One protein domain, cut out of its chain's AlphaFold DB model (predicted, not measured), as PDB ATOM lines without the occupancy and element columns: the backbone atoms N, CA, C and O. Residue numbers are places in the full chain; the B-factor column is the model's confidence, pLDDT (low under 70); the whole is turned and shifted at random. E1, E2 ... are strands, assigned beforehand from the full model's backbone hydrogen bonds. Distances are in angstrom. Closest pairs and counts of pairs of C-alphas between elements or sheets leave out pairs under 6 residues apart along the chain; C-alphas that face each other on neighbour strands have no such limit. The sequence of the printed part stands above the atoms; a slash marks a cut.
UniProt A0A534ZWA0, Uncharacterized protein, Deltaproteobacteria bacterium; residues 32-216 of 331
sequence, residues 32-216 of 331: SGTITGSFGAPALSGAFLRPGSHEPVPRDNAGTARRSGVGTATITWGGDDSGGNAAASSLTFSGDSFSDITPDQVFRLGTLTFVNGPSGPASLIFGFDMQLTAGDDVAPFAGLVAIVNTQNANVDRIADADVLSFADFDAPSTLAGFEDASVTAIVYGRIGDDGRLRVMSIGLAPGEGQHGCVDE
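This is residues 32 to 216 of the 331 residues of an uncharacterized protein of Deltaproteobacteria bacterium (UniProt A0A534ZWA0). What would a first look show? Two strongly twisted sheets, E5 E6 E8 E13 E14 and a branched one of E2, E3, E4, E9, E10, E11, E12 and E15, make a sandwich, partly face to face, with the small pair E1 and E7 at one end of the long axis and the hairpin E3 and E4 at the other. What is it built of? The printed part has 185 residues with 15 named strands, E1 to E15 in that order along the chain, and no named helix: the class is all strand. The five-strand sheet, in the order given, and the pair E1 and E7 are antiparallel, while the branched sheet is mixed. How large is it? It is compact, with a radius of gyration of the C-alphas of 16.6 A and spans of 50 by 34 by 29 A.

Where do the first strands run? E1, residues 32 to 34, begins at C-alpha 32 (120.348, -20.187, 2.573), and E2 is residues 36 to 43, 21.9 A; E3 is 45 to 49, E4 56 to 60 and E5 74 to 77. What follows? E6 is residues 89 to 95, E7 97 to 101, E8 107 to 116 with 27.2 A, E9 127 to 133 and E10 141 to 150 with 28.1 A. And the rest? E11 is residues 162 to 166, E12 173 to 177, E13 181 to 191 with 32.4 A, E14 197 to 204, and E15 212 to 215, ending at C-alpha 215 (95.424, -5.829, -4.295).

How is the branched sheet joined? E9, E10, E11 and E12 form a meander, each strand the antiparallel neighbour of the one before, with N 130 and O 143 at 2.8 A, N 148 and O 163 at 2.8 A, and N 164 and O 175 at 2.8 A. E10 has E3, parallel, and E9 on one side and E11 on the other; N 49 and O 149 are 2.8 A apart. E2, E4 and E15 are its edge strands. And the other sheets? In the five-strand sheet N 92 and O 113 of E6 and E8 are 2.9 A apart, and E14 bends by 51 degrees at residue 200; N 33 and O 98 of E1 and E7 are 2.9 A apart. Where do the two large sheets come close? The closest C-alphas of E2 and E6, Thr 36 and Gly 95, are 5.3 A apart, and those of E10 and E14, Phe 141 and Leu 197, are 5.3 A apart.

How far does it reach? The two C-alphas farthest apart, of Ser 82 and Thr 102, are 51.7 A apart. Which links are long? Those from E4 to E5, E5 to E6 and E10 to E11; the printed part has no cut. Where is confidence low? Under 70 are residues 52 to 54, 80 to 86, 155 to 156, 207, 209 to 211 and 215 to 216.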
ATOM      1  N   SER A  32     121.068 -18.930   2.758       94.44
ATOM      2  CA  SER A  32     120.348 -20.187   2.573       94.44
ATOM      3  C   SER A  32     119.641 -20.526   3.875       94.44
ATOM      4  O   SER A  32     120.173 -20.253   4.948       94.44
ATOM      5  N   GLY A  33     118.461 -21.123   3.796       95.31
ATOM      6  CA  GLY A  33     117.670 -21.392   4.985       95.31
ATOM      7  C   GLY A  33     116.288 -21.924   4.657       95.31
ATOM      8  O   GLY A  33     116.003 -22.359   3.542       95.31
ATOM      9  N   THR A  34     115.422 -21.902   5.661       96.75
ATOM     10  CA  THR A  34     113.999 -22.205   5.507       96.75
ATOM     11  C   THR A  34     113.206 -21.088   6.143       96.75
ATOM     12  O   THR A  34     113.509 -20.675   7.262       96.75
ATOM     13  N   ILE A  35     112.207 -20.589   5.418       98.31
ATOM     14  CA  ILE A  35     111.301 -19.601   5.973       98.31
ATOM     15  C   ILE A  35     110.353 -20.305   6.936       98.31
ATOM     16  O   ILE A  35     109.736 -21.310   6.591       98.31
ATOM     17  N   THR A  36     110.208 -19.774   8.142       97.94
ATOM     18  CA  THR A  36     109.149 -20.197   9.067       97.94
ATOM     19  C   THR A  36     108.315 -18.996   9.471       97.94
ATOM     20  O   THR A  36     108.803 -17.866   9.450       97.94
ATOM     21  N   GLY A  37     107.045 -19.234   9.790       97.62
ATOM     22  CA  GLY A  37     106.108 -18.186  10.167       97.62
ATOM     23  C   GLY A  37     105.378 -18.510  11.459       97.62
ATOM     24  O   GLY A  37     105.130 -19.679  11.759       97.62
ATOM     25  N   SER A  38     105.019 -17.473  12.205       98.12
ATOM     26  CA  SER A  38     104.151 -17.578  13.372       98.12
ATOM     27  C   SER A  38     103.199 -16.387  13.464       98.12
ATOM     28  O   SER A  38     103.508 -15.287  12.999       98.12
ATOM     29  N   PHE A  39     102.033 -16.621  14.067       98.25
ATOM     30  CA  PHE A  39     101.008 -15.601  14.280       98.25
ATOM     31  C   PHE A  39     100.767 -15.355  15.770       98.25
ATOM     32  O   PHE A  39     100.518 -16.296  16.524       98.25
ATOM     33  N   GLY A  40     100.840 -14.104  16.213       96.25
ATOM     34  CA  GLY A  40     100.826 -13.705  17.621       96.25
ATOM     35  C   GLY A  40      99.821 -12.600  17.942       96.25
ATOM     36  O   GLY A  40      99.147 -12.086  17.062       96.25
ATOM     37  N   ALA A  41      99.718 -12.255  19.229       94.94
ATOM     38  CA  ALA A  41      99.036 -11.053  19.738       94.94
ATOM     39  C   ALA A  41      97.715 -10.670  19.020       94.94
ATOM     40  O   ALA A  41      97.610  -9.595  18.433       94.94
ATOM     41  N   PRO A  42      96.684 -11.533  19.049       95.62
ATOM     42  CA  PRO A  42      95.433 -11.251  18.355       95.62
ATOM     43  C   PRO A  42      94.754  -9.988  18.902       95.62
ATOM     44  O   PRO A  42      94.557  -9.854  20.114       95.62
ATOM     45  N   ALA A  43      94.337  -9.095  18.006       94.12
ATOM     46  CA  ALA A  43      93.555  -7.911  18.335       94.12
ATOM     47  C   ALA A  43      92.096  -8.309  18.595       94.12
ATOM     48  O   ALA A  43      91.398  -8.795  17.704       94.12
ATOM     49  N   LEU A  44      91.631  -8.119  19.831       95.81
ATOM     50  CA  LEU A  44      90.306  -8.575  20.279       95.81
ATOM     51  C   LEU A  44      89.231  -7.485  20.217       95.81
ATOM     52  O   LEU A  44      88.057  -7.776  20.423       95.81
ATOM     53  N   SER A  45      89.620  -6.252  19.908       91.25
ATOM     54  CA  SER A  45      88.712  -5.116  19.768       91.25
ATOM     55  C   SER A  45      88.932  -4.460  18.405       91.25
ATOM     56  O   SER A  45      90.066  -4.326  17.949       91.25
ATOM     57  N   GLY A  46      87.848  -4.062  17.747       89.25
ATOM     58  CA  GLY A  46      87.874  -3.515  16.394       89.25
ATOM     59  C   GLY A  46      86.466  -3.299  15.860       89.25
ATOM     60  O   GLY A  46      85.548  -3.017  16.629       89.25
ATOM     61  N   ALA A  47      86.278  -3.401  14.545       81.44
ATOM     62  CA  ALA A  47      84.964  -3.285  13.925       81.44
ATOM     63  C   ALA A  47      84.795  -4.296  12.789       81.44
ATOM     64  O   ALA A  47      85.753  -4.617  12.089       81.44
ATOM     65  N   PHE A  48      83.562  -4.763  12.600       84.38
ATOM     66  CA  PHE A  48      83.144  -5.466  11.386       84.38
ATOM     67  C   PHE A  48      82.257  -4.546  10.544       84.38
ATOM     68  O   PHE A  48      81.686  -3.584  11.064       84.38
ATOM     69  N   LEU A  49      82.131  -4.821   9.252       80.62
ATOM     70  CA  LEU A  49      81.357  -3.996   8.327       80.62
ATOM     71  C   LEU A  49      79.922  -4.509   8.193       80.62
ATOM     72  O   LEU A  49      79.703  -5.704   7.999       80.62
ATOM     73  N   ARG A  50      78.934  -3.608   8.268       74.25
ATOM     74  CA  ARG A  50      77.530  -3.960   7.990       74.25
ATOM     75  C   ARG A  50      77.320  -4.331   6.521       74.25
ATOM     76  O   ARG A  50      77.923  -3.691   5.652       74.25
ATOM     77  N   PRO A  51      76.369  -5.240   6.235       71.69
ATOM     78  CA  PRO A  51      76.016  -5.595   4.869       71.69
ATOM     79  C   PRO A  51      75.548  -4.359   4.093       71.69
ATOM     80  O   PRO A  51      74.720  -3.575   4.570       71.69
ATOM     81  N   GLY A  52      76.081  -4.178   2.884       65.88
ATOM     82  CA  GLY A  52      75.685  -3.140   1.928       65.88
ATOM     83  C   GLY A  52      76.156  -1.713   2.246       65.88
ATOM     84  O   GLY A  52      76.636  -1.030   1.342       65.88
ATOM     85  N   SER A  53      76.029  -1.230   3.489       63.31
ATOM     86  CA  SER A  53      76.489   0.125   3.853       63.31
ATOM     87  C   SER A  53      77.992   0.203   4.116       63.31
ATOM     88  O   SER A  53      78.554   1.294   4.033       63.31
ATOM     89  N   HIS A  54      78.620  -0.929   4.456       66.50
ATOM     90  CA  HIS A  54      80.007  -1.019   4.923       66.50
ATOM     91  C   HIS A  54      80.310  -0.064   6.088       66.50
ATOM     92  O   HIS A  54      81.437   0.390   6.275       66.50
ATOM     93  N   GLU A  55      79.288   0.262   6.879       73.75
ATOM     94  CA  GLU A  55      79.469   1.048   8.090       73.75
ATOM     95  C   GLU A  55      80.156   0.174   9.150       73.75
ATOM     96  O   GLU A  55      79.685  -0.942   9.407       73.75
ATOM     97  N   PRO A  56      81.249   0.648   9.771       71.06
ATOM     98  CA  PRO A  56      81.933  -0.100  10.811       71.06
ATOM     99  C   PRO A  56      81.068  -0.186  12.075       71.06
ATOM    100  O   PRO A  56      80.579   0.822  12.584       71.06
ATOM    101  N   VAL A  57      80.916  -1.394  12.616       81.44
ATOM    102  CA  VAL A  57      80.258  -1.666  13.899       81.44
ATOM    103  C   VAL A  57      81.322  -2.037  14.923       81.44
ATOM    104  O   VAL A  57      81.855  -3.148  14.855       81.44
ATOM    105  N   PRO A  58      81.631  -1.145  15.881       83.25
ATOM    106  CA  PRO A  58      82.611  -1.430  16.914       83.25
ATOM    107  C   PRO A  58      82.215  -2.640  17.759       83.25
ATOM    108  O   PRO A  58      81.051  -2.807  18.139       83.25
ATOM    109  N   ARG A  59      83.205  -3.468  18.080       89.56
ATOM    110  CA  ARG A  59      83.087  -4.631  18.950       89.56
ATOM    111  C   ARG A  59      84.340  -4.795  19.789       89.56
ATOM    112  O   ARG A  59      85.454  -4.586  19.322       89.56
ATOM    113  N   ASP A  60      84.117  -5.200  21.029       94.56
ATOM    114  CA  ASP A  60      85.153  -5.686  21.922       94.56
ATOM    115  C   ASP A  60      84.801  -7.120  22.308       94.56
ATOM    116  O   ASP A  60      83.773  -7.372  22.937       94.56
ATOM    117  N   ASN A  61      85.648  -8.045  21.873       95.25
ATOM    118  CA  ASN A  61      85.486  -9.478  22.047       95.25
ATOM    119  C   ASN A  61      86.531 -10.037  23.024       95.25
ATOM    120  O   ASN A  61      86.793 -11.239  23.012       95.25
ATOM    121  N   ALA A  62      87.130  -9.213  23.895       94.56
ATOM    122  CA  ALA A  62      88.143  -9.662  24.856       94.56
ATOM    123  C   ALA A  62      87.722 -10.909  25.668       94.56
ATOM    124  O   ALA A  62      88.555 -11.773  25.943       94.56
ATOM    125  N   GLY A  63      86.430 -11.026  26.006       92.25
ATOM    126  CA  GLY A  63      85.863 -12.163  26.743       92.25
ATOM    127  C   GLY A  63      85.194 -13.256  25.898       92.25
ATOM    128  O   GLY A  63      84.804 -14.277  26.455       92.25
ATOM    129  N   THR A  64      85.028 -13.058  24.587       91.56
ATOM    130  CA  THR A  64      84.194 -13.931  23.731       91.56
ATOM    131  C   THR A  64      84.884 -14.407  22.455       91.56
ATOM    132  O   THR A  64      84.422 -15.370  21.844       91.56
ATOM    133  N   ALA A  65      85.993 -13.777  22.060       91.00
ATOM    134  CA  ALA A  65      86.736 -14.128  20.859       91.00
ATOM    135  C   ALA A  65      87.213 -15.581  20.916       91.00
ATOM    136  O   ALA A  65      87.942 -15.978  21.834       91.00
ATOM    137  N   ARG A  66      86.866 -16.354  19.887       90.56
ATOM    138  CA  ARG A  66      87.310 -17.738  19.723       90.56
ATOM    139  C   ARG A  66      88.537 -17.735  18.838       90.56
ATOM    140  O   ARG A  66      88.501 -17.188  17.742       90.56
ATOM    141  N   ARG A  67      89.631 -18.304  19.337       92.56
ATOM    142  CA  ARG A  67      90.903 -18.355  18.617       92.56
ATOM    143  C   ARG A  67      91.782 -19.489  19.109       92.56
ATOM    144  O   ARG A  67      91.740 -19.831  20.290       92.56
ATOM    145  N   SER A  68      92.602 -20.036  18.225       93.88
ATOM    146  CA  SER A  68      93.610 -21.040  18.573       93.88
ATOM    147  C   SER A  68      94.841 -20.922  17.672       93.88
ATOM    148  O   SER A  68      94.820 -20.181  16.691       93.88
ATOM    149  N   GLY A  69      95.929 -21.613  18.026       94.81
ATOM    150  CA  GLY A  69      97.156 -21.620  17.220       94.81
ATOM    151  C   GLY A  69      98.047 -20.377  17.366       94.81
ATOM    152  O   GLY A  69      98.961 -20.180  16.569       94.81
ATOM    153  N   VAL A  70      97.831 -19.553  18.398       96.44
ATOM    154  CA  VAL A  70      98.715 -18.417  18.723       96.44
ATOM    155  C   VAL A  70     100.145 -18.917  18.965       96.44
ATOM    156  O   VAL A  70     100.358 -19.866  19.716       96.44
ATOM    157  N   GLY A  71     101.119 -18.269  18.332       97.00
ATOM    158  CA  GLY A  71     102.532 -18.647  18.332       97.00
ATOM    159  C   GLY A  71     102.894 -19.724  17.307       97.00
ATOM    160  O   GLY A  71     104.043 -20.155  17.274       97.00
ATOM    161  N   THR A  72     101.952 -20.165  16.470       98.06
ATOM    162  CA  THR A  72     102.177 -21.213  15.463       98.06
ATOM    163  C   THR A  72     101.991 -20.682  14.041       98.06
ATOM    164  O   THR A  72     101.527 -19.559  13.845       98.06
ATOM    165  N   ALA A  73     102.339 -21.501  13.045       97.69
ATOM    166  CA  ALA A  73     102.191 -21.181  11.625       97.69
ATOM    167  C   ALA A  73     100.732 -21.179  11.132       97.69
ATOM    168  O   ALA A  73     100.480 -20.828   9.981       97.69
ATOM    169  N   THR A  74      99.779 -21.558  11.989       97.88
ATOM    170  CA  THR A  74      98.345 -21.501  11.704       97.88
ATOM    171  C   THR A  74      97.630 -20.809  12.850       97.88
ATOM    172  O   THR A  74      97.697 -21.261  13.988       97.88
ATOM    173  N   ILE A  75      96.884 -19.752  12.548       96.81
ATOM    174  CA  ILE A  75      95.934 -19.159  13.488       96.81
ATOM    175  C   ILE A  75      94.520 -19.423  12.992       96.81
ATOM    176  O   ILE A  75      94.234 -19.272  11.806       96.81
ATOM    177  N   THR A  76      93.641 -19.833  13.900       95.44
ATOM    178  CA  THR A  76      92.212 -19.992  13.621       95.44
ATOM    179  C   THR A  76      91.414 -19.041  14.494       95.44
ATOM    180  O   THR A  76      91.819 -18.758  15.626       95.44
ATOM    181  N   TRP A  77      90.294 -18.540  13.982       94.12
ATOM    182  CA  TRP A  77      89.396 -17.664  14.720       94.12
ATOM    183  C   TRP A  77      87.942 -17.823  14.298       94.12
ATOM    184  O   TRP A  77      87.635 -18.324  13.220       94.12
ATOM    185  N   GLY A  78      87.046 -17.360  15.162       90.44
ATOM    186  CA  GLY A  78      85.619 -17.385  14.894       90.44
ATOM    187  C   GLY A  78      85.008 -18.782  15.003       90.44
ATOM    188  O   GLY A  78      85.332 -19.538  15.926       90.44
ATOM    189  N   GLY A  79      84.105 -19.103  14.078       80.69
ATOM    190  CA  GLY A  79      83.260 -20.299  14.117       80.69
ATOM    191  C   GLY A  79      81.850 -20.019  14.638       80.69
ATOM    192  O   GLY A  79      81.541 -18.925  15.122       80.69
ATOM    193  N   ASP A  80      80.972 -21.017  14.525       67.88
ATOM    194  CA  ASP A  80      79.582 -20.850  14.938       67.88
ATOM    195  C   ASP A  80      79.445 -20.709  16.463       67.88
ATOM    196  O   ASP A  80      80.137 -21.348  17.258       67.88
ATOM    197  N   ASP A  81      78.528 -19.851  16.907       59.44
ATOM    198  CA  ASP A  81      78.248 -19.699  18.337       59.44
ATOM    199  C   ASP A  81      77.505 -20.927  18.912       59.44
ATOM    200  O   ASP A  81      77.439 -21.101  20.129       59.44
ATOM    201  N   SER A  82      77.008 -21.801  18.028       56.72
ATOM    202  CA  SER A  82      76.114 -22.936  18.291       56.72
ATOM    203  C   SER A  82      76.818 -24.237  18.700       56.72
ATOM    204  O   SER A  82      76.143 -25.159  19.156       56.72
ATOM    205  N   GLY A  83      78.139 -24.346  18.523       51.38
ATOM    206  CA  GLY A  83      78.894 -25.586  18.747       51.38
ATOM    207  C   GLY A  83      78.780 -26.611  17.608       51.38
ATOM    208  O   GLY A  83      79.023 -27.796  17.832       51.38
ATOM    209  N   GLY A  84      78.375 -26.186  16.412       52.94
ATOM    210  CA  GLY A  84      78.376 -27.005  15.207       52.94
ATOM    211  C   GLY A  84      79.749 -27.039  14.526       52.94
ATOM    212  O   GLY A  84      80.645 -26.241  14.789       52.94
ATOM    213  N   ASN A  85      79.915 -28.005  13.621       54.38
ATOM    214  CA  ASN A  85      81.156 -28.261  12.872       54.38
ATOM    215  C   ASN A  85      81.439 -27.225  11.762       54.38
ATOM    216  O   ASN A  85      82.115 -27.552  10.785       54.38
ATOM    217  N   ALA A  86      80.895 -26.010  11.850       60.34
ATOM    218  CA  ALA A  86      81.175 -24.979  10.859       60.34
ATOM    219  C   ALA A  86      82.669 -24.611  10.920       60.34
ATOM    220  O   ALA A  86      83.211 -24.364  12.000       60.34
ATOM    221  N   ALA A  87      83.351 -24.649   9.771       71.81
ATOM    222  CA  ALA A  87      84.791 -24.432   9.715       71.81
ATOM    223  C   ALA A  87      85.111 -22.996  10.147       71.81
ATOM    224  O   ALA A  87      84.608 -22.047   9.561       71.81
ATOM    225  N   ALA A  88      85.929 -22.839  11.184       88.19
ATOM    226  CA  ALA A  88      86.406 -21.533  11.624       88.19
ATOM    227  C   ALA A  88      87.269 -20.871  10.535       88.19
ATOM    228  O   ALA A  88      87.928 -21.565   9.750       88.19
ATOM    229  N   SER A  89      87.328 -19.540  10.532       94.12
ATOM    230  CA  SER A  89      88.298 -18.825   9.708       94.12
ATOM    231  C   SER A  89      89.716 -19.193  10.133       94.12
ATOM    232  O   SER A  89      89.993 -19.438  11.312       94.12
ATOM    233  N   SER A  90      90.636 -19.270   9.177       95.56
ATOM    234  CA  SER A  90      92.026 -19.599   9.478       95.56
ATOM    235  C   SER A  90      93.002 -19.011   8.481       95.56
ATOM    236  O   SER A  90      92.709 -18.917   7.294       95.56
ATOM    237  N   LEU A  91      94.193 -18.667   8.961       97.75
ATOM    238  CA  LEU A  91      95.327 -18.311   8.126       97.75
ATOM    239  C   LEU A  91      96.476 -19.256   8.447       97.75
ATOM    240  O   LEU A  91      96.897 -19.363   9.598       97.75
ATOM    241  N   THR A  92      96.985 -19.927   7.420       98.25
ATOM    242  CA  THR A  92      98.154 -20.804   7.516       98.25
ATOM    243  C   THR A  92      99.278 -20.269   6.651       98.25
ATOM    244  O   THR A  92      99.056 -19.973   5.479       98.25
ATOM    245  N   PHE A  93     100.487 -20.192   7.201       98.50
ATOM    246  CA  PHE A  93     101.701 -19.923   6.445       98.50
ATOM    247  C   PHE A  93     102.532 -21.201   6.287       98.50
ATOM    248  O   PHE A  93     102.932 -21.819   7.268       98.50
ATOM    249  N   SER A  94     102.828 -21.575   5.045       98.25
ATOM    250  CA  SER A  94     103.777 -22.640   4.713       98.25
ATOM    251  C   SER A  94     104.995 -22.015   4.053       98.25
ATOM    252  O   SER A  94     104.896 -21.532   2.923       98.25
ATOM    253  N   GLY A  95     106.124 -22.003   4.760       97.81
ATOM    254  CA  GLY A  95     107.368 -21.421   4.268       97.81
ATOM    255  C   GLY A  95     108.156 -22.348   3.346       97.81
ATOM    256  O   GLY A  95     108.048 -23.572   3.431       97.81
ATOM    257  N   ASP A  96     108.947 -21.744   2.464       96.62
ATOM    258  CA  ASP A  96     109.824 -22.444   1.528       96.62
ATOM    259  C   ASP A  96     111.265 -22.518   2.054       96.62
ATOM    260  O   ASP A  96     111.744 -21.636   2.773       96.62
ATOM    261  N   SER A  97     111.997 -23.546   1.627       96.75
ATOM    262  CA  SER A  97     113.460 -23.542   1.695       96.75
ATOM    263  C   SER A  97     114.047 -22.745   0.530       96.75
ATOM    264  O   SER A  97     113.534 -22.784  -0.588       96.75
ATOM    265  N   PHE A  98     115.150 -22.048   0.781       94.81
ATOM    266  CA  PHE A  98     115.856 -21.239  -0.208       94.81
ATOM    267  C   PHE A  98     117.369 -21.426  -0.073       94.81
ATOM    268  O   PHE A  98     117.878 -21.798   0.986       94.81
ATOM    269  N   SER A  99     118.101 -21.160  -1.152       95.25
ATOM    270  CA  SER A  99     119.555 -21.305  -1.183       95.25
ATOM    271  C   SER A  99     120.205 -20.299  -2.118       95.25
ATOM    272  O   SER A  99     119.639 -19.977  -3.160       95.25
ATOM    273  N   ASP A 100     121.425 -19.890  -1.775       92.75
ATOM    274  CA  ASP A 100     122.291 -19.021  -2.581       92.75
ATOM    275  C   ASP A 100     121.667 -17.661  -2.967       92.75
ATOM    276  O   ASP A 100     121.966 -17.092  -4.018       92.75
ATOM    277  N   ILE A 101     120.813 -17.103  -2.106       93.06
ATOM    278  CA  ILE A 101     120.173 -15.803  -2.338       93.06
ATOM    279  C   ILE A 101     121.162 -14.673  -2.038       93.06
ATOM    280  O   ILE A 101     121.749 -14.631  -0.955       93.06
ATOM    281  N   THR A 102     121.353 -13.749  -2.982       92.38
ATOM    282  CA  THR A 102     122.123 -12.514  -2.742       92.38
ATOM    283  C   THR A 102     121.274 -11.459  -2.031       92.38
ATOM    284  O   THR A 102     120.050 -11.480  -2.178       92.38
ATOM    285  N   PRO A 103     121.884 -10.478  -1.338       92.19
ATOM    286  CA  PRO A 103     121.171  -9.298  -0.867       92.19
ATOM    287  C   PRO A 103     120.301  -8.681  -1.964       92.19
ATOM    288  O   PRO A 103     120.691  -8.650  -3.134       92.19
ATOM    289  N   ASP A 104     119.110  -8.240  -1.574       88.62
ATOM    290  CA  ASP A 104     118.082  -7.611  -2.407       88.62
ATOM    291  C   ASP A 104     117.508  -8.454  -3.554       88.62
ATOM    292  O   ASP A 104     116.591  -8.006  -4.249       88.62
ATOM    293  N   GLN A 105     117.962  -9.696  -3.729       88.69
ATOM    294  CA  GLN A 105     117.318 -10.622  -4.648       88.69
ATOM    295  C   GLN A 105     115.931 -10.982  -4.115       88.69
ATOM    296  O   GLN A 105     115.778 -11.456  -2.989       88.69
ATOM    297  N   VAL A 106     114.917 -10.783  -4.956       88.12
ATOM    298  CA  VAL A 106     113.545 -11.194  -4.656       88.12
ATOM    299  C   VAL A 106     113.419 -12.703  -4.822       88.12
ATOM    300  O   VAL A 106     113.832 -13.263  -5.841       88.12
ATOM    301  N   PHE A 107     112.815 -13.360  -3.839       89.38
ATOM    302  CA  PHE A 107     112.523 -14.787  -3.871       89.38
ATOM    303  C   PHE A 107     111.184 -15.091  -3.194       89.38
ATOM    304  O   PHE A 107     110.585 -14.252  -2.512       89.38
ATOM    305  N   ARG A 108     110.675 -16.301  -3.432       93.88
ATOM    306  CA  ARG A 108     109.451 -16.791  -2.797       93.88
ATOM    307  C   ARG A 108     109.752 -17.143  -1.345       93.88
ATOM    308  O   ARG A 108     110.659 -17.925  -1.082       93.88
ATOM    309  N   LEU A 109     108.979 -16.578  -0.422       96.56
ATOM    310  CA  LEU A 109     109.088 -16.898   1.000       96.56
ATOM    311  C   LEU A 109     108.245 -18.118   1.377       96.56
ATOM    312  O   LEU A 109     108.581 -18.847   2.304       96.56
ATOM    313  N   GLY A 110     107.125 -18.317   0.687       96.31
ATOM    314  CA  GLY A 110     106.190 -19.389   0.981       96.31
ATOM    315  C   GLY A 110     104.792 -19.086   0.466       96.31
ATOM    316  O   GLY A 110     104.605 -18.347  -0.507       96.31
ATOM    317  N   THR A 111     103.798 -19.662   1.134       96.88
ATOM    318  CA  THR A 111     102.377 -19.493   0.819       96.88
ATOM    319  C   THR A 111     101.556 -19.182   2.051       96.88
ATOM    320  O   THR A 111     101.774 -19.761   3.110       96.88
ATOM    321  N   LEU A 112     100.585 -18.293   1.878       97.38
ATOM    322  CA  LEU A 112      99.482 -18.083   2.798       97.38
ATOM    323  C   LEU A 112      98.257 -18.815   2.263       97.38
ATOM    324  O   LEU A 112      97.925 -18.672   1.090       97.38
ATOM    325  N   THR A 113      97.578 -19.572   3.113       96.88
ATOM    326  CA  THR A 113      96.261 -20.147   2.825       96.88
ATOM    327  C   THR A 113      95.271 -19.540   3.800       96.88
ATOM    328  O   THR A 113      95.386 -19.767   5.005       96.88
ATOM    329  N   PHE A 114      94.345 -18.740   3.279       96.00
ATOM    330  CA  PHE A 114      93.276 -18.113   4.041       96.00
ATOM    331  C   PHE A 114      91.969 -18.858   3.783       96.00
ATOM    332  O   PHE A 114      91.513 -18.931   2.645       96.00
ATOM    333  N   VAL A 115      91.377 -19.402   4.840       94.75
ATOM    334  CA  VAL A 115      90.020 -19.952   4.836       94.75
ATOM    335  C   VAL A 115      89.114 -18.926   5.500       94.75
ATOM    336  O   VAL A 115      89.326 -18.612   6.674       94.75
ATOM    337  N   ASN A 116      88.132 -18.411   4.763       92.50
ATOM    338  CA  ASN A 116      87.109 -17.530   5.318       92.50
ATOM    339  C   ASN A 116      85.889 -18.372   5.712       92.50
ATOM    340  O   ASN A 116      85.101 -18.780   4.860       92.50
ATOM    341  N   GLY A 117      85.790 -18.681   7.000       89.88
ATOM    342  CA  GLY A 117      84.737 -19.508   7.567       89.88
ATOM    343  C   GLY A 117      83.654 -18.686   8.274       89.88
ATOM    344  O   GLY A 117      83.911 -17.573   8.744       89.88
ATOM    345  N   PRO A 118      82.436 -19.229   8.421       83.69
ATOM    346  CA  PRO A 118      81.340 -18.536   9.079       83.69
ATOM    347  C   PRO A 118      81.690 -18.223  10.535       83.69
ATOM    348  O   PRO A 118      82.108 -19.091  11.307       83.69
ATOM    349  N   SER A 119      81.487 -16.967  10.926       84.44
ATOM    350  CA  SER A 119      81.827 -16.488  12.265       84.44
ATOM    351  C   SER A 119      80.749 -15.562  12.818       84.44
ATOM    352  O   SER A 119      80.310 -14.615  12.163       84.44
ATOM    353  N   GLY A 120      80.327 -15.811  14.060       87.25
ATOM    354  CA  GLY A 120      79.432 -14.905  14.780       87.25
ATOM    355  C   GLY A 120      80.170 -13.632  15.223       87.25
ATOM    356  O   GLY A 120      81.335 -13.730  15.622       87.25
ATOM    357  N   PRO A 121      79.536 -12.440  15.250       88.31
ATOM    358  CA  PRO A 121      80.213 -11.189  15.614       88.31
ATOM    359  C   PRO A 121      80.944 -11.201  16.968       88.31
ATOM    360  O   PRO A 121      81.934 -10.490  17.132       88.31
ATOM    361  N   ALA A 122      80.475 -11.998  17.935       89.75
ATOM    362  CA  ALA A 122      81.092 -12.129  19.259       89.75
ATOM    363  C   ALA A 122      82.375 -12.984  19.257       89.75
ATOM    364  O   ALA A 122      83.176 -12.890  20.185       89.75
ATOM    365  N   SER A 123      82.573 -13.807  18.225       90.38
ATOM    366  CA  SER A 123      83.689 -14.752  18.100       90.38
ATOM    367  C   SER A 123      84.893 -14.190  17.327       90.38
ATOM    368  O   SER A 123      85.967 -14.791  17.370       90.38
ATOM    369  N   LEU A 124      84.727 -13.038  16.663       91.75
ATOM    370  CA  LEU A 124      85.713 -12.421  15.768       91.75
ATOM    371  C   LEU A 124      86.978 -11.937  16.491       91.75
ATOM    372  O   LEU A 124      86.927 -11.504  17.647       91.75
ATOM    373  N   ILE A 125      88.079 -11.908  15.740       94.81
ATOM    374  CA  ILE A 125      89.280 -11.109  16.015       94.81
ATOM    375  C   ILE A 125      89.469 -10.091  14.878       94.81
ATOM    376  O   ILE A 125      88.890 -10.239  13.802       94.81
ATOM    377  N   PHE A 126      90.277  -9.059  15.104       93.25
ATOM    378  CA  PHE A 126      90.425  -7.917  14.186       93.25
ATOM    379  C   PHE A 126      91.841  -7.761  13.627       93.25
ATOM    380  O   PHE A 126      92.139  -6.812  12.905       93.25
ATOM    381  N   GLY A 127      92.721  -8.700  13.956       93.81
ATOM    382  CA  GLY A 127      94.096  -8.723  13.495       93.81
ATOM    383  C   GLY A 127      94.976  -9.596  14.371       93.81
ATOM    384  O   GLY A 127      94.517 -10.143  15.377       93.81
ATOM    385  N   PHE A 128      96.232  -9.727  13.973       97.62
ATOM    386  CA  PHE A 128      97.278 -10.446  14.692       97.62
ATOM    387  C   PHE A 128      98.652 -10.026  14.169       97.62
ATOM    388  O   PHE A 128      98.789  -9.577  13.028       97.62
ATOM    389  N   ASP A 129      99.673 -10.218  14.992       97.56
ATOM    390  CA  ASP A 129     101.061 -10.052  14.581       97.56
ATOM    391  C   ASP A 129     101.483 -11.242  13.719       97.56
ATOM    392  O   ASP A 129     101.160 -12.391  14.020       97.56
ATOM    393  N   MET A 130     102.239 -10.980  12.663       97.94
ATOM    394  CA  MET A 130     102.875 -11.974  11.813       97.94
ATOM    395  C   MET A 130     104.386 -11.831  11.936       97.94
ATOM    396  O   MET A 130     104.935 -10.750  11.723       97.94
ATOM    397  N   GLN A 131     105.060 -12.938  12.227       98.06
ATOM    398  CA  GLN A 131     106.513 -13.008  12.259       98.06
ATOM    399  C   GLN A 131     106.999 -14.023  11.231       98.06
ATOM    400  O   GLN A 131     106.490 -15.141  11.193       98.06
ATOM    401  N   LEU A 132     107.990 -13.651  10.417       98.38
ATOM    402  CA  LEU A 132     108.685 -14.568   9.510       98.38
ATOM    403  C   LEU A 132     110.179 -14.592   9.832       98.38
ATOM    404  O   LEU A 132     110.804 -13.539   9.964       98.38
ATOM    405  N   THR A 133     110.763 -15.784   9.914       97.81
ATOM    406  CA  THR A 133     112.207 -15.984  10.116       97.81
ATOM    407  C   THR A 133     112.814 -16.679   8.900       97.81
ATOM    408  O   THR A 133     112.096 -17.362   8.173       97.81
ATOM    409  N   ALA A 134     114.116 -16.502   8.664       96.12
ATOM    410  CA  ALA A 134     114.831 -17.083   7.521       96.12
ATOM    411  C   ALA A 134     116.135 -17.797   7.932       96.12
ATOM    412  O   ALA A 134     117.040 -17.955   7.116       96.12
ATOM    413  N   GLY A 135     116.221 -18.230   9.195       89.19
ATOM    414  CA  GLY A 135     117.442 -18.728   9.839       89.19
ATOM    415  C   GLY A 135     118.035 -17.726  10.835       89.19
ATOM    416  O   GLY A 135     117.565 -16.594  10.930       89.19
ATOM    417  N   ASP A 136     119.057 -18.156  11.578       84.56
ATOM    418  CA  ASP A 136     119.617 -17.397  12.710       84.56
ATOM    419  C   ASP A 136     120.423 -16.158  12.277       84.56
ATOM    420  O   ASP A 136     120.511 -15.180  13.019       84.56
ATOM    421  N   ASP A 137     120.962 -16.172  11.056       87.12
ATOM    422  CA  ASP A 137     121.791 -15.093  10.504       87.12
ATOM    423  C   ASP A 137     120.976 -13.983   9.814       87.12
ATOM    424  O   ASP A 137     121.544 -13.014   9.305       87.12
ATOM    425  N   VAL A 138     119.646 -14.117   9.768       95.25
ATOM    426  CA  VAL A 138     118.746 -13.158   9.120       95.25
ATOM    427  C   VAL A 138     117.763 -12.620  10.146       95.25
ATOM    428  O   VAL A 138     116.940 -13.351  10.698       95.25
ATOM    429  N   ALA A 139     117.801 -11.311  10.369       96.94
ATOM    430  CA  ALA A 139     116.870 -10.666  11.278       96.94
ATOM    431  C   ALA A 139     115.423 -10.809  10.757       96.94
ATOM    432  O   ALA A 139     115.167 -10.567   9.571       96.94
ATOM    433  N   PRO A 140     114.468 -11.198  11.622       97.19
ATOM    434  CA  PRO A 140     113.131 -11.575  11.191       97.19
ATOM    435  C   PRO A 140     112.308 -10.380  10.714       97.19
ATOM    436  O   PRO A 140     112.517  -9.235  11.126       97.19
ATOM    437  N   PHE A 141     111.309 -10.680   9.890       97.94
ATOM    438  CA  PHE A 141     110.214  -9.763   9.612       97.94
ATOM    439  C   PHE A 141     109.184  -9.848  10.742       97.94
ATOM    440  O   PHE A 141     108.864 -10.945  11.205       97.94
ATOM    441  N   ALA A 142     108.642  -8.700  11.142       96.56
ATOM    442  CA  ALA A 142     107.480  -8.597  12.013       96.56
ATOM    443  C   ALA A 142     106.547  -7.522  11.450       96.56
ATOM    444  O   ALA A 142     107.012  -6.428  11.125       96.56
ATOM    445  N   GLY A 143     105.259  -7.832  11.339       93.94
ATOM    446  CA  GLY A 143     104.251  -6.899  10.849       93.94
ATOM    447  C   GLY A 143     102.853  -7.282  11.305       93.94
ATOM    448  O   GLY A 143     102.584  -8.443  11.608       93.94
ATOM    449  N   LEU A 144     101.962  -6.302  11.356       92.06
ATOM    450  CA  LEU A 144     100.566  -6.488  11.707       92.06
ATOM    451  C   LEU A 144      99.770  -6.941  10.481       92.06
ATOM    452  O   LEU A 144      99.853  -6.353   9.398       92.06
ATOM    453  N   VAL A 145      98.925  -7.946  10.684       96.12
ATOM    454  CA  VAL A 145      97.855  -8.304   9.758       96.12
ATOM    455  C   VAL A 145      96.550  -7.811  10.359       96.12
ATOM    456  O   VAL A 145      96.126  -8.299  11.405       96.12
ATOM    457  N   ALA A 146      95.910  -6.839   9.717       90.56
ATOM    458  CA  ALA A 146      94.578  -6.395  10.113       90.56
ATOM    459  C   ALA A 146      93.513  -7.240   9.407       90.56
ATOM    460  O   ALA A 146      93.664  -7.576   8.233       90.56
ATOM    461  N   ILE A 147      92.427  -7.554  10.112       91.38
ATOM    462  CA  ILE A 147      91.282  -8.279   9.558       91.38
ATOM    463  C   ILE A 147      90.101  -7.322   9.463       91.38
ATOM    464  O   ILE A 147      89.627  -6.786  10.468       91.38
ATOM    465  N   VAL A 148      89.598  -7.143   8.248       88.50
ATOM    466  CA  VAL A 148      88.333  -6.469   7.976       88.50
ATOM    467  C   VAL A 148      87.281  -7.550   7.789       88.50
ATOM    468  O   VAL A 148      87.151  -8.121   6.710       88.50
ATOM    469  N   ASN A 149      86.559  -7.836   8.870       88.19
ATOM    470  CA  ASN A 149      85.447  -8.779   8.844       88.19
ATOM    471  C   ASN A 149      84.212  -8.099   8.242       88.19
ATOM    472  O   ASN A 149      83.901  -6.945   8.569       88.19
ATOM    473  N   THR A 150      83.481  -8.825   7.413       85.75
ATOM    474  CA  THR A 150      82.259  -8.381   6.750       85.75
ATOM    475  C   THR A 150      81.081  -9.205   7.248       85.75
ATOM    476  O   THR A 150      81.189 -10.393   7.527       85.75
ATOM    477  N   GLN A 151      79.941  -8.555   7.468       84.50
ATOM    478  CA  GLN A 151      78.711  -9.271   7.769       84.50
ATOM    479  C   GLN A 151      78.004  -9.605   6.456       84.50
ATOM    480  O   GLN A 151      77.572  -8.696   5.744       84.50
ATOM    481  N   ASN A 152      77.829 -10.900   6.199       81.94
ATOM    482  CA  ASN A 152      77.375 -11.402   4.907       81.94
ATOM    483  C   ASN A 152      75.909 -11.049   4.630       81.94
ATOM    484  O   ASN A 152      75.005 -11.345   5.421       81.94
ATOM    485  N   ALA A 153      75.670 -10.411   3.485       78.25
ATOM    486  CA  ALA A 153      74.344 -10.145   2.940       78.25
ATOM    487  C   ALA A 153      73.845 -11.288   2.042       78.25
ATOM    488  O   ALA A 153      72.639 -11.385   1.811       78.25
ATOM    489  N   ASN A 154      74.757 -12.132   1.541       76.25
ATOM    490  CA  ASN A 154      74.520 -13.170   0.537       76.25
ATOM    491  C   ASN A 154      74.011 -12.614  -0.805       76.25
ATOM    492  O   ASN A 154      73.200 -13.244  -1.490       76.25
ATOM    493  N   VAL A 155      74.454 -11.407  -1.173       63.06
ATOM    494  CA  VAL A 155      74.038 -10.723  -2.416       63.06
ATOM    495  C   VAL A 155      75.230 -10.471  -3.337       63.06
ATOM    496  O   VAL A 155      75.140 -10.790  -4.524       63.06
ATOM    497  N   ASP A 156      76.341  -9.976  -2.784       65.50
ATOM    498  CA  ASP A 156      77.599  -9.733  -3.492       65.50
ATOM    499  C   ASP A 156      78.721 -10.473  -2.768       65.50
ATOM    500  O   ASP A 156      79.225 -10.021  -1.741       65.50
ATOM    501  N   ARG A 157      79.171 -11.589  -3.342       73.62
ATOM    502  CA  ARG A 157      80.284 -12.373  -2.788       73.62
ATOM    503  C   ARG A 157      81.570 -11.563  -2.582       73.62
ATOM    504  O   ARG A 157      82.391 -11.975  -1.780       73.62
ATOM    505  N   ILE A 158      81.789 -10.470  -3.324       71.38
ATOM    506  CA  ILE A 158      82.967  -9.603  -3.147       71.38
ATOM    507  C   ILE A 158      82.761  -8.654  -1.960       71.38
ATOM    508  O   ILE A 158      83.721  -8.357  -1.258       71.38
ATOM    509  N   ALA A 159      81.533  -8.181  -1.732       70.00
ATOM    510  CA  ALA A 159      81.209  -7.342  -0.576       70.00
ATOM    511  C   ALA A 159      81.134  -8.144   0.735       70.00
ATOM    512  O   ALA A 159      81.407  -7.591   1.795       70.00
ATOM    513  N   ASP A 160      80.801  -9.432   0.634       77.81
ATOM    514  CA  ASP A 160      80.765 -10.411   1.728       77.81
ATOM    515  C   ASP A 160      82.142 -11.086   1.956       77.81
ATOM    516  O   ASP A 160      82.257 -12.104   2.637       77.81
ATOM    517  N   ALA A 161      83.203 -10.586   1.312       85.38
ATOM    518  CA  ALA A 161      84.545 -11.127   1.473       85.38
ATOM    519  C   ALA A 161      85.238 -10.506   2.690       85.38
ATOM    520  O   ALA A 161      85.389  -9.284   2.770       85.38
ATOM    521  N   ASP A 162      85.777 -11.348   3.565       90.06
ATOM    522  CA  ASP A 162      86.680 -10.885   4.610       90.06
ATOM    523  C   ASP A 162      88.044 -10.566   4.012       90.06
ATOM    524  O   ASP A 162      88.554 -11.286   3.146       90.06
ATOM    525  N   VAL A 163      88.646  -9.474   4.484       89.62
ATOM    526  CA  VAL A 163      89.897  -8.948   3.932       89.62
ATOM    527  C   VAL A 163      90.992  -8.957   4.986       89.62
ATOM    528  O   VAL A 163      90.858  -8.366   6.055       89.62
ATOM    529  N   LEU A 164      92.118  -9.572   4.644       93.62
ATOM    530  CA  LEU A 164      93.379  -9.449   5.361       93.62
ATOM    531  C   LEU A 164      94.180  -8.295   4.759       93.62
ATOM    532  O   LEU A 164      94.372  -8.239   3.544       93.62
ATOM    533  N   SER A 165      94.657  -7.382   5.598       88.44
ATOM    534  CA  SER A 165      95.462  -6.229   5.197       88.44
ATOM    535  C   SER A 165      96.863  -6.322   5.786       88.44
ATOM    536  O   SER A 165      97.028  -6.456   6.999       88.44
ATOM    537  N   PHE A 166      97.864  -6.228   4.914       90.88
ATOM    538  CA  PHE A 166      99.285  -6.341   5.222       90.88
ATOM    539  C   PHE A 166      99.956  -4.982   4.997       90.88
ATOM    540  O   PHE A 166     100.557  -4.731   3.951       90.88
ATOM    541  N   ALA A 167      99.794  -4.072   5.957       83.25
ATOM    542  CA  ALA A 167     100.259  -2.689   5.826       83.25
ATOM    543  C   ALA A 167     101.787  -2.545   5.941       83.25
ATOM    544  O   ALA A 167     102.353  -1.627   5.355       83.25
ATOM    545  N   ASP A 168     102.440  -3.462   6.662       87.69
ATOM    546  CA  ASP A 168     103.880  -3.415   6.951       87.69
ATOM    547  C   ASP A 168     104.754  -4.079   5.872       87.69
ATOM    548  O   ASP A 168     105.967  -4.208   6.034       87.69
ATOM    549  N   PHE A 169     104.157  -4.529   4.767       87.81
ATOM    550  CA  PHE A 169     104.918  -4.982   3.602       87.81
ATOM    551  C   PHE A 169     105.533  -3.773   2.881       87.81
ATOM    552  O   PHE A 169     104.941  -2.693   2.879       87.81
ATOM    553  N   ASP A 170     106.677  -3.952   2.203       83.19
ATOM    554  CA  ASP A 170     107.287  -2.878   1.390       83.19
ATOM    555  C   ASP A 170     106.262  -2.332   0.366       83.19
ATOM    556  O   ASP A 170     106.260  -1.143   0.037       83.19
ATOM    557  N   ALA A 171     105.361  -3.201  -0.110       77.00
ATOM    558  CA  ALA A 171     104.148  -2.849  -0.828       77.00
ATOM    559  C   ALA A 171     102.915  -3.268  -0.011       77.00
ATOM    560  O   ALA A 171     102.618  -4.469   0.060       77.00
ATOM    561  N   PRO A 172     102.158  -2.312   0.560       79.94
ATOM    562  CA  PRO A 172     100.911  -2.622   1.241       79.94
ATOM    563  C   PRO A 172     100.013  -3.471   0.345       79.94
ATOM    564  O   PRO A 172      99.802  -3.134  -0.822       79.94
ATOM    565  N   SER A 173      99.545  -4.595   0.877       81.94
ATOM    566  CA  SER A 173      98.807  -5.597   0.107       81.94
ATOM    567  C   SER A 173      97.550  -6.029   0.854       81.94
ATOM    568  O   SER A 173      97.507  -5.992   2.085       81.94
ATOM    569  N   THR A 174      96.536  -6.478   0.119       85.31
ATOM    570  CA  THR A 174      95.330  -7.074   0.710       85.31
ATOM    571  C   THR A 174      95.038  -8.436   0.106       85.31
ATOM    572  O   THR A 174      95.303  -8.648  -1.074       85.31
ATOM    573  N   LEU A 175      94.494  -9.354   0.902       89.44
ATOM    574  CA  LEU A 175      93.998 -10.659   0.465       89.44
ATOM    575  C   LEU A 175      92.559 -10.810   0.942       89.44
ATOM    576  O   LEU A 175      92.326 -10.827   2.147       89.44
ATOM    577  N   ALA A 176      91.612 -10.939   0.018       87.19
ATOM    578  CA  ALA A 176      90.225 -11.218   0.366       87.19
ATOM    579  C   ALA A 176      89.869 -12.676   0.085       87.19
ATOM    580  O   ALA A 176      90.205 -13.203  -0.979       87.19
ATOM    581  N   GLY A 177      89.164 -13.301   1.024       87.44
ATOM    582  CA  GLY A 177      88.599 -14.641   0.891       87.44
ATOM    583  C   GLY A 177      87.080 -14.558   0.849       87.44
ATOM    584  O   GLY A 177      86.471 -13.911   1.698       87.44
ATOM    585  N   PHE A 178      86.456 -15.200  -0.136       87.75
ATOM    586  CA  PHE A 178      84.994 -15.305  -0.166       87.75
ATOM    587  C   PHE A 178      84.496 -16.235   0.940       87.75
ATOM    588  O   PHE A 178      85.225 -17.137   1.345       87.75
ATOM    589  N   GLU A 179      83.268 -16.026   1.411       83.19
ATOM    590  CA  GLU A 179      82.636 -16.908   2.399       83.19
ATOM    591  C   GLU A 179      82.698 -18.381   1.956       83.19
ATOM    592  O   GLU A 179      82.491 -18.700   0.779       83.19
ATOM    593  N   ASP A 180      83.032 -19.261   2.902       83.81
ATOM    594  CA  ASP A 180      83.213 -20.705   2.718       83.81
ATOM    595  C   ASP A 180      84.261 -21.089   1.655       83.81
ATOM    596  O   ASP A 180      84.289 -22.221   1.162       83.81
ATOM    597  N   ALA A 181      85.157 -20.162   1.303       85.69
ATOM    598  CA  ALA A 181      86.241 -20.401   0.364       85.69
ATOM    599  C   ALA A 181      87.605 -20.458   1.060       85.69
ATOM    600  O   ALA A 181      87.863 -19.835   2.091       85.69
ATOM    601  N   SER A 182      88.508 -21.201   0.424       90.94
ATOM    602  CA  SER A 182      89.935 -21.189   0.719       90.94
ATOM    603  C   SER A 182      90.653 -20.495  -0.429       90.94
ATOM    604  O   SER A 182      90.471 -20.888  -1.578       90.94
ATOM    605  N   VAL A 183      91.484 -19.504  -0.122       89.88
ATOM    606  CA  VAL A 183      92.322 -18.797  -1.091       89.88
ATOM    607  C   VAL A 183      93.793 -18.944  -0.723       89.88
ATOM    608  O   VAL A 183      94.193 -18.731   0.424       89.88
ATOM    609  N   THR A 184      94.619 -19.291  -1.708       91.00
ATOM    610  CA  THR A 184      96.071 -19.395  -1.533       91.00
ATOM    611  C   THR A 184      96.797 -18.237  -2.217       91.00
ATOM    612  O   THR A 184      96.600 -17.946  -3.397       91.00
ATOM    613  N   ALA A 185      97.695 -17.585  -1.485       91.06
ATOM    614  CA  ALA A 185      98.570 -16.537  -1.986       91.06
ATOM    615  C   ALA A 185     100.041 -16.929  -1.814       91.06
ATOM    616  O   ALA A 185     100.431 -17.551  -0.828       91.06
ATOM    617  N   ILE A 186     100.872 -16.557  -2.779       87.50
ATOM    618  CA  ILE A 186     102.324 -16.677  -2.722       87.50
ATOM    619  C   ILE A 186     102.878 -15.402  -2.092       87.50
ATOM    620  O   ILE A 186     102.520 -14.306  -2.517       87.50
ATOM    621  N   VAL A 187     103.761 -15.550  -1.104       93.88
ATOM    622  CA  VAL A 187     104.449 -14.431  -0.450       93.88
ATOM    623  C   VAL A 187     105.829 -14.260  -1.075       93.88
ATOM    624  O   VAL A 187     106.593 -15.226  -1.163       93.88
ATOM    625  N   TYR A 188     106.163 -13.035  -1.472       90.62
ATOM    626  CA  TYR A 188     107.472 -12.678  -2.014       90.62
ATOM    627  C   TYR A 188     108.201 -11.724  -1.078       90.62
ATOM    628  O   TYR A 188     107.601 -10.825  -0.483       90.62
ATOM    629  N   GLY A 189     109.514 -11.889  -0.982       93.56
ATOM    630  CA  GLY A 189     110.351 -11.056  -0.137       93.56
ATOM    631  C   GLY A 189     111.795 -11.035  -0.594       93.56
ATOM    632  O   GLY A 189     112.147 -11.583  -1.637       93.56
ATOM    633  N   ARG A 190     112.620 -10.374   0.207       94.88
ATOM    634  CA  ARG A 190     114.065 -10.254   0.009       94.88
ATOM    635  C   ARG A 190     114.766 -10.181   1.358       94.88
ATOM    636  O   ARG A 190     114.150  -9.826   2.363       94.88
ATOM    637  N   ILE A 191     116.059 -10.471   1.359       96.12
ATOM    638  CA  ILE A 191     116.942 -10.178   2.487       96.12
ATOM    639  C   ILE A 191     117.718  -8.922   2.108       96.12
ATOM    640  O   ILE A 191     118.371  -8.909   1.066       96.12
ATOM    641  N   GLY A 192     117.588  -7.862   2.902       92.25
ATOM    642  CA  GLY A 192     118.303  -6.613   2.659       92.25
ATOM    643  C   GLY A 192     119.818  -6.778   2.785       92.25
ATOM    644  O   GLY A 192     120.327  -7.750   3.348       92.25
ATOM    645  N   ASP A 193     120.550  -5.789   2.288       90.50
ATOM    646  CA  ASP A 193     121.973  -5.592   2.578       90.50
ATOM    647  C   ASP A 193     122.264  -5.459   4.086       90.50
ATOM    648  O   ASP A 193     123.336  -5.846   4.548       90.50
ATOM    649  N   ASP A 194     121.274  -5.004   4.858       92.06
ATOM    650  CA  ASP A 194     121.247  -4.980   6.325       92.06
ATOM    651  C   ASP A 194     121.012  -6.351   6.998       92.06
ATOM    652  O   ASP A 194     120.955  -6.425   8.227       92.06
ATOM    653  N   GLY A 195     120.854  -7.430   6.223       92.50
ATOM    654  CA  GLY A 195     120.590  -8.775   6.741       92.50
ATOM    655  C   GLY A 195     119.186  -8.954   7.329       92.50
ATOM    656  O   GLY A 195     118.947  -9.914   8.061       92.50
ATOM    657  N   ARG A 196     118.238  -8.049   7.042       95.81
ATOM    658  CA  ARG A 196     116.842  -8.162   7.498       95.81
ATOM    659  C   ARG A 196     115.950  -8.763   6.422       95.81
ATOM    660  O   ARG A 196     115.981  -8.339   5.265       95.81
ATOM    661  N   LEU A 197     115.085  -9.692   6.822       97.50
ATOM    662  CA  LEU A 197     114.003 -10.175   5.977       97.50
ATOM    663  C   LEU A 197     112.952  -9.074   5.794       97.50
ATOM    664  O   LEU A 197     112.473  -8.478   6.760       97.50
ATOM    665  N   ARG A 198     112.565  -8.835   4.543       95.12
ATOM    666  CA  ARG A 198     111.502  -7.901   4.165       95.12
ATOM    667  C   ARG A 198     110.483  -8.625   3.306       95.12
ATOM    668  O   ARG A 198     110.849  -9.311   2.349       95.12
ATOM    669  N   VAL A 199     109.208  -8.455   3.634       94.38
ATOM    670  CA  VAL A 199     108.115  -8.943   2.795       94.38
ATOM    671  C   VAL A 199     107.759  -7.846   1.811       94.38
ATOM    672  O   VAL A 199     107.485  -6.715   2.202       94.38
ATOM    673  N   MET A 200     107.797  -8.173   0.525       85.81
ATOM    674  CA  MET A 200     107.550  -7.196  -0.523       85.81
ATOM    675  C   MET A 200     106.082  -7.136  -0.898       85.81
ATOM    676  O   MET A 200     105.511  -6.058  -0.979       85.81
ATOM    677  N   SER A 201     105.489  -8.292  -1.175       80.44
ATOM    678  CA  SER A 201     104.130  -8.383  -1.698       80.44
ATOM    679  C   SER A 201     103.596  -9.802  -1.564       80.44
ATOM    680  O   SER A 201     104.333 -10.751  -1.274       80.44
ATOM    681  N   ILE A 202     102.306  -9.936  -1.834       85.50
ATOM    682  CA  ILE A 202     101.641 -11.213  -2.059       85.50
ATOM    683  C   ILE A 202     101.021 -11.232  -3.447       85.50
ATOM    684  O   ILE A 202     100.745 -10.181  -4.015       85.50
ATOM    685  N   GLY A 203     100.768 -12.430  -3.966       79.56
ATOM    686  CA  GLY A 203      99.945 -12.597  -5.154       79.56
ATOM    687  C   GLY A 203      99.196 -13.916  -5.180       79.56
ATOM    688  O   GLY A 203      99.644 -14.899  -4.590       79.56
ATOM    689  N   LEU A 204      98.045 -13.957  -5.850       81.56
ATOM    690  CA  LEU A 204      97.226 -15.174  -5.905       81.56
ATOM    691  C   LEU A 204      97.988 -16.325  -6.564       81.56
ATOM    692  O   LEU A 204      98.547 -16.174  -7.658       81.56
ATOM    693  N   ALA A 205      97.938 -17.501  -5.938       74.81
ATOM    694  CA  ALA A 205      98.488 -18.706  -6.531       74.81
ATOM    695  C   ALA A 205      97.775 -19.044  -7.864       74.81
ATOM    696  O   ALA A 205      96.645 -18.608  -8.125       74.81
ATOM    697  N   PRO A 206      98.432 -19.786  -8.774       72.06
ATOM    698  CA  PRO A 206      97.794 -20.238 -10.006       72.06
ATOM    699  C   PRO A 206      96.501 -21.016  -9.716       72.06
ATOM    700  O   PRO A 206      96.518 -21.969  -8.951       72.06
ATOM    701  N   GLY A 207      95.392 -20.624 -10.350       64.56
ATOM    702  CA  GLY A 207      94.080 -21.262 -10.163       64.56
ATOM    703  C   GLY A 207      93.151 -20.568  -9.159       64.56
ATOM    704  O   GLY A 207      91.954 -20.822  -9.191       64.56
ATOM    705  N   GLU A 208      93.646 -19.616  -8.364       70.81
ATOM    706  CA  GLU A 208      92.877 -19.006  -7.263       70.81
ATOM    707  C   GLU A 208      91.968 -17.832  -7.658       70.81
ATOM    708  O   GLU A 208      91.292 -17.237  -6.820       70.81
ATOM    709  N   GLY A 209      91.889 -17.496  -8.949       63.41
ATOM    710  CA  GLY A 209      91.112 -16.347  -9.439       63.41
ATOM    711  C   GLY A 209      89.592 -16.439  -9.226       63.41
ATOM    712  O   GLY A 209      88.886 -15.488  -9.547       63.41
ATOM    713  N   GLN A 210      89.080 -17.569  -8.725       64.25
ATOM    714  CA  GLN A 210      87.669 -17.766  -8.377       64.25
ATOM    715  C   GLN A 210      87.424 -17.925  -6.869       64.25
ATOM    716  O   GLN A 210      86.268 -18.095  -6.488       64.25
ATOM    717  N   HIS A 211      88.450 -17.855  -6.016       65.56
ATOM    718  CA  HIS A 211      88.320 -18.081  -4.566       65.56
ATOM    719  C   HIS A 211      88.685 -16.857  -3.718       65.56
ATOM    720  O   HIS A 211      88.403 -16.831  -2.524       65.56
ATOM    721  N   GLY A 212      89.228 -15.810  -4.343       73.06
ATOM    722  CA  GLY A 212      89.489 -14.535  -3.691       73.06
ATOM    723  C   GLY A 212      89.999 -13.474  -4.658       73.06
ATOM    724  O   GLY A 212      90.014 -13.663  -5.878       73.06
ATOM    725  N   CYS A 213      90.428 -12.350  -4.100       73.62
ATOM    726  CA  CYS A 213      91.112 -11.282  -4.823       73.62
ATOM    727  C   CYS A 213      92.292 -10.764  -3.999       73.62
ATOM    728  O   CYS A 213      92.389 -11.002  -2.794       73.62
ATOM    729  N   VAL A 214      93.207 -10.076  -4.674       70.38
ATOM    730  CA  VAL A 214      94.404  -9.493  -4.075       70.38
ATOM    731  C   VAL A 214      94.595  -8.099  -4.662       70.38
ATOM    732  O   VAL A 214      94.454  -7.919  -5.871       70.38
ATOM    733  N   ASP A 215      94.879  -7.106  -3.824       67.88
ATOM    734  CA  ASP A 215      95.424  -5.829  -4.295       67.88
ATOM    735  C   ASP A 215      96.945  -5.917  -4.161       67.88
ATOM    736  O   ASP A 215      97.491  -5.798  -3.061       67.88
ATOM    737  N   GLU A 216      97.613  -6.267  -5.263       56.22
ATOM    738  CA  GLU A 216      99.071  -6.381  -5.314       56.22
ATOM    739  C   GLU A 216      99.651  -4.977  -5.524       56.22
ATOM    740  O   GLU A 216      99.357  -4.315  -6.524       56.22
TER     741      GLU A 216